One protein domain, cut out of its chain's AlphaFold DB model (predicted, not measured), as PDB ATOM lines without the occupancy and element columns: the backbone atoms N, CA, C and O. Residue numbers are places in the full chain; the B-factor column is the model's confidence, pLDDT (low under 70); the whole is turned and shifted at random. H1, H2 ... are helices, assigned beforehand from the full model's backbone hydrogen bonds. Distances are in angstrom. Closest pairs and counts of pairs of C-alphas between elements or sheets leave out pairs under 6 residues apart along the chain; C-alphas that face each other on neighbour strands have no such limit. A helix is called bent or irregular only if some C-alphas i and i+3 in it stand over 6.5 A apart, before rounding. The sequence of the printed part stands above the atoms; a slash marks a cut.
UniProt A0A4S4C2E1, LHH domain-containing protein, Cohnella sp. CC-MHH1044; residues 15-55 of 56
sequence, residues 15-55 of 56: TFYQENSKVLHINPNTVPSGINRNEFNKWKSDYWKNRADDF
ATOM      1  N   THR A  15      81.884 -10.570 364.221       97.62
ATOM      2  CA  THR A  15      82.029 -10.311 365.663       97.62
ATOM      3  C   THR A  15      81.860 -11.588 366.473       97.62
ATOM      4  O   THR A  15      82.747 -11.920 367.256       97.62
ATOM      5  N   PHE A  16      80.811 -12.373 366.204       97.81
ATOM      6  CA  PHE A  16      80.602 -13.655 366.882       97.81
ATOM      7  C   PHE A  16      81.804 -14.592 366.708       97.81
ATOM      8  O   PHE A  16      82.269 -15.192 367.678       97.81
ATOM      9  N   TYR A  17      82.346 -14.690 365.486       96.19
ATOM     10  CA  TYR A  17      83.527 -15.510 365.212       96.19
ATOM     11  C   TYR A  17      84.768 -15.034 365.979       96.19
ATOM     12  O   TYR A  17      85.514 -15.860 366.501       96.19
ATOM     13  N   GLN A  18      85.007 -13.722 366.057       96.88
ATOM     14  CA  GLN A  18      86.167 -13.170 366.765       96.88
ATOM     15  C   GLN A  18      86.088 -13.431 368.269       96.88
ATOM     16  O   GLN A  18      87.053 -13.924 368.854       96.88
ATOM     17  N   GLU A  19      84.931 -13.161 368.870       97.81
ATOM     18  CA  GLU A  19      84.693 -13.348 370.304       97.81
ATOM     19  C   GLU A  19      84.785 -14.825 370.714       97.81
ATOM     20  O   GLU A  19      85.323 -15.146 371.772       97.81
ATOM     21  N   ASN A  20      84.332 -15.738 369.847       96.75
ATOM     22  CA  ASN A  20      84.229 -17.168 370.152       96.75
ATOM     23  C   ASN A  20      85.278 -18.035 369.441       96.75
ATOM     24  O   ASN A  20      85.188 -19.262 369.481       96.75
ATOM     25  N   SER A  21      86.298 -17.435 368.819       92.88
ATOM     26  CA  SER A  21      87.299 -18.132 367.994       92.88
ATOM     27  C   SER A  21      87.883 -19.367 368.693       92.88
ATOM     28  O   SER A  21      87.889 -20.461 368.134       92.88
ATOM     29  N   LYS A  22      88.269 -19.244 369.969       91.94
ATOM     30  CA  LYS A  22      88.843 -20.360 370.743       91.94
ATOM     31  C   LYS A  22      87.894 -21.551 370.909       91.94
ATOM     32  O   LYS A  22      88.357 -22.680 370.976       91.94
ATOM     33  N   VAL A  23      86.589 -21.299 370.995       93.06
ATOM     34  CA  VAL A  23      85.559 -22.340 371.127       93.06
ATOM     35  C   VAL A  23      85.269 -22.981 369.768       93.06
ATOM     36  O   VAL A  23      85.061 -24.188 369.684       93.06
ATOM     37  N   LEU A  24      85.291 -22.185 368.696       91.25
ATOM     38  CA  LEU A  24      85.036 -22.646 367.328       91.25
ATOM     39  C   LEU A  24      86.195 -23.487 366.760       91.25
ATOM     40  O   LEU A  24      85.963 -24.434 366.008       91.25
ATOM     41  N   HIS A  25      87.441 -23.185 367.140       89.50
ATOM     42  CA  HIS A  25      88.636 -23.944 366.744       89.50
ATOM     43  C   HIS A  25      88.869 -25.155 367.656       89.50
ATOM     44  O   HIS A  25      89.788 -25.187 368.468       89.50
ATOM     45  N   ILE A  26      88.022 -26.175 367.498       88.75
ATOM     46  CA  ILE A  26      88.040 -27.398 368.323       88.75
ATOM     47  C   ILE A  26      89.299 -28.248 368.076       88.75
ATOM     48  O   ILE A  26      89.785 -28.917 368.987       88.75
ATOM     49  N   ASN A  27      89.817 -28.268 366.842       88.88
ATOM     50  CA  ASN A  27      90.983 -29.083 366.503       88.88
ATOM     51  C   ASN A  27      92.276 -28.255 366.534       88.88
ATOM     52  O   ASN A  27      92.286 -27.133 366.024       88.88
ATOM     53  N   PRO A  28      93.391 -28.825 367.025       85.00
ATOM     54  CA  PRO A  28      94.703 -28.210 366.882       85.00
ATOM     55  C   PRO A  28      95.175 -28.247 365.419       85.00
ATOM     56  O   PRO A  28      94.740 -29.086 364.628       85.00
ATOM     57  N   ASN A  29      96.149 -27.397 365.082       84.06
ATOM     58  CA  ASN A  29      96.716 -27.266 363.727       84.06
ATOM     59  C   ASN A  29      97.387 -28.547 363.186       84.06
ATOM     60  O   ASN A  29      97.762 -28.600 362.019       84.06
ATOM     61  N   THR A  30      97.567 -29.568 364.027       89.38
ATOM     62  CA  THR A  30      98.123 -30.876 363.659       89.38
ATOM     63  C   THR A  30      97.087 -31.826 363.057       89.38
ATOM     64  O   THR A  30      97.463 -32.848 362.490       89.38
ATOM     65  N   VAL A  31      95.791 -31.510 363.163       88.94
ATOM     66  CA  VAL A  31      94.716 -32.306 362.563       88.94
ATOM     67  C   VAL A  31      94.379 -31.724 361.187       88.94
ATOM     68  O   VAL A  31      93.888 -30.596 361.108       88.94
ATOM     69  N   PRO A  32      94.613 -32.465 360.089       86.56
ATOM     70  CA  PRO A  32      94.320 -31.969 358.754       86.56
ATOM     71  C   PRO A  32      92.811 -31.832 358.521       86.56
ATOM     72  O   PRO A  32      91.987 -32.524 359.127       86.56
ATOM     73  N   SER A  33      92.447 -30.950 357.590       88.06
ATOM     74  CA  SER A  33      91.078 -30.860 357.084       88.06
ATOM     75  C   SER A  33      90.767 -32.065 356.194       88.06
ATOM     76  O   SER A  33      91.601 -32.460 355.384       88.06
ATOM     77  N   GLY A  34      89.560 -32.618 356.312       92.19
ATOM     78  CA  GLY A  34      89.045 -33.651 355.408       92.19
ATOM     79  C   GLY A  34      88.314 -33.075 354.193       92.19
ATOM     80  O   GLY A  34      87.679 -33.828 353.461       92.19
ATOM     81  N   ILE A  35      88.357 -31.753 354.002       94.06
ATOM     82  CA  ILE A  35      87.667 -31.072 352.908       94.06
ATOM     83  C   ILE A  35      88.508 -31.120 351.631       94.06
ATOM     84  O   ILE A  35      89.673 -30.707 351.627       94.06
ATOM     85  N   ASN A  36      87.887 -31.494 350.512       95.25
ATOM     86  CA  ASN A  36      88.453 -31.222 349.192       95.25
ATOM     87  C   ASN A  36      88.322 -29.723 348.884       95.25
ATOM     88  O   ASN A  36      87.230 -29.215 348.621       95.25
ATOM     89  N   ARG A  37      89.448 -29.001 348.896       93.50
ATOM     90  CA  ARG A  37      89.471 -27.543 348.694       93.50
ATOM     91  C   ARG A  37      88.946 -27.110 347.326       93.50
ATOM     92  O   ARG A  37      88.310 -26.063 347.249       93.50
ATOM     93  N   ASN A  38      89.159 -27.901 346.276       96.06
ATOM     94  CA  ASN A  38      88.690 -27.558 344.932       96.06
ATOM     95  C   ASN A  38      87.161 -27.630 344.845       96.06
ATOM     96  O   ASN A  38      86.525 -26.689 344.371       96.06
ATOM     97  N   GLU A  39      86.571 -28.705 345.368       95.69
ATOM     98  CA  GLU A  39      85.113 -28.853 345.446       95.69
ATOM     99  C   GLU A  39      84.491 -27.786 346.347       95.69
ATOM    100  O   GLU A  39      83.519 -27.140 345.958       95.69
ATOM    101  N   PHE A  40      85.095 -27.534 347.512       94.56
ATOM    102  CA  PHE A  40      84.609 -26.520 348.441       94.56
ATOM    103  C   PHE A  40      84.630 -25.114 347.842       94.56
ATOM    104  O   PHE A  40      83.687 -24.354 348.034       94.56
ATOM    105  N   ASN A  41      85.676 -24.751 347.096       95.81
ATOM    106  CA  ASN A  41      85.756 -23.436 346.461       95.81
ATOM    107  C   ASN A  41      84.651 -23.238 345.416       95.81
ATOM    108  O   ASN A  41      84.073 -22.151 345.343       95.81
ATOM    109  N   LYS A  42      84.324 -24.287 344.649       96.75
ATOM    110  CA  LYS A  42      83.189 -24.267 343.719       96.75
ATOM    111  C   LYS A  42      81.872 -24.111 344.480       96.75
ATOM    112  O   LYS A  42      81.139 -23.159 344.232       96.75
ATOM    113  N   TRP A  43      81.640 -24.984 345.461       95.56
ATOM    114  CA  TRP A  43      80.447 -24.961 346.306       95.56
ATOM    115  C   TRP A  43      80.241 -23.595 346.984       95.56
ATOM    116  O   TRP A  43      79.151 -23.039 346.916       95.56
ATOM    117  N   LYS A  44      81.294 -23.002 347.562       95.50
ATOM    118  CA  LYS A  44      81.247 -21.696 348.241       95.50
ATOM    119  C   LYS A  44      80.815 -20.577 347.294       95.50
ATOM    120  O   LYS A  44      80.050 -19.706 347.694       95.50
ATOM    121  N   SER A  45      81.339 -20.562 346.068       96.81
ATOM    122  CA  SER A  45      80.976 -19.546 345.073       96.81
ATOM    123  C   SER A  45      79.495 -19.636 344.712       96.81
ATOM    124  O   SER A  45      78.792 -18.628 344.726       96.81
ATOM    125  N   ASP A  46      79.011 -20.850 344.453       96.88
ATOM    126  CA  ASP A  46      77.614 -21.083 344.092       96.88
ATOM    127  C   ASP A  46      76.667 -20.815 345.271       96.88
ATOM    128  O   ASP A  46      75.611 -20.213 345.084       96.88
ATOM    129  N   TYR A  47      77.085 -21.147 346.496       95.88
ATOM    130  CA  TYR A  47      76.366 -20.805 347.721       95.88
ATOM    131  C   TYR A  47      76.111 -19.302 347.834       95.88
ATOM    132  O   TYR A  47      74.965 -18.896 347.986       95.88
ATOM    133  N   TRP A  48      77.147 -18.464 347.708       95.44
ATOM    134  CA  TRP A  48      76.986 -17.013 347.854       95.44
ATOM    135  C   TRP A  48      76.154 -16.378 346.739       95.44
ATOM    136  O   TRP A  48      75.444 -15.411 347.005       95.44
ATOM    137  N   LYS A  49      76.197 -16.926 345.516       96.44
ATOM    138  CA  LYS A  49      75.302 -16.490 344.432       96.44
ATOM    139  C   LYS A  49      73.842 -16.745 344.795       96.44
ATOM    140  O   LYS A  49      73.040 -15.832 344.686       96.44
ATOM    141  N   ASN A  50      73.524 -17.951 345.264       95.88
ATOM    142  CA  ASN A  50      72.161 -18.303 345.666       95.88
ATOM    143  C   ASN A  50      71.721 -17.514 346.904       95.88
ATOM    144  O   ASN A  50      70.610 -17.011 346.956       95.88
ATOM    145  N   ARG A  51      72.615 -17.354 347.883       95.12
ATOM    146  CA  ARG A  51      72.344 -16.640 349.134       95.12
ATOM    147  C   ARG A  51      71.987 -15.173 348.913       95.12
ATOM    148  O   ARG A  51      71.193 -14.622 349.664       95.12
ATOM    149  N   ALA A  52      72.567 -14.533 347.897       95.06
ATOM    150  CA  ALA A  52      72.238 -13.156 347.540       95.06
ATOM    151  C   ALA A  52      70.775 -12.992 347.088       95.06
ATOM    152  O   ALA A  52      70.214 -11.906 347.230       95.06
ATOM    153  N   ASP A  53      70.156 -14.057 346.574       96.12
ATOM    154  CA  ASP A  53      68.775 -14.027 346.090       96.12
ATOM    155  C   ASP A  53      67.759 -14.006 347.240       96.12
ATOM    156  O   ASP A  53      66.660 -13.494 347.056       96.12
ATOM    157  N   ASP A  54      68.149 -14.450 348.440       95.12
ATOM    158  CA  ASP A  54      67.310 -14.398 349.648       95.12
ATOM    159  C   ASP A  54      67.043 -12.965 350.145       95.12
ATOM    160  O   ASP A  54      66.203 -12.757 351.021       95.12
ATOM    161  N   PHE A  55      67.785 -11.977 349.637       90.88
ATOM    162  CA  PHE A  55      67.707 -10.573 350.052       90.88
ATOM    163  C   PHE A  55      67.143  -9.654 348.958       90.88
ATOM    164  O   PHE A  55      67.335  -8.437 349.028       90.88
TER     165      PHE A  55
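Overview. This is residues 15 to 55 of the 56 residues of the protein "LHH domain-containing protein" of Cohnella sp. CC-MHH1044 (UniProt A0A4S4C2E1). The domain is a flat, open horseshoe: the long helix H2 makes one arm, the unnamed stretch 25 to 36 swings round the bend, and the short, irregular helix H1 lies at the other end, with the space between the helices empty. The printed part has 41 residues with two named helices, H1 then H2, and no named strand; the class is all helix. It is extended, with a radius of gyration of the C-alphas of 14.2 A and spans of 35 by 27 by 9 A.

Arrangement. H2, residues 37 to 53, and H1, residues 15 to 24, are apart, with no C-alpha of the one within 8 A of the other. Residues 18 to 24 and 26 to 55 stand free. O i to N i+4 pairs are within hydrogen-bond range in 12 of 13 cases in H2 and 4 of 6 in H1.

Along the chain. H2 measures 24.9 A from C-alpha 37 at (89.471, -27.543, 348.694) to C-alpha 53 at (68.775, -14.027, 346.090). H1 measures 12.8 A, beginning with C-alpha 15 at (82.029, -10.311, 365.663); it is irregular, with C-alphas 19 and 22 8.2 A apart.

Size, cuts and confidence. The two farthest C-alphas, of Thr 30 and Phe 55, are 39.0 A apart. The link from H1 to H2, 12 residues, is long. The printed part has no cut, and no printed residue is under 70 in pLDDT.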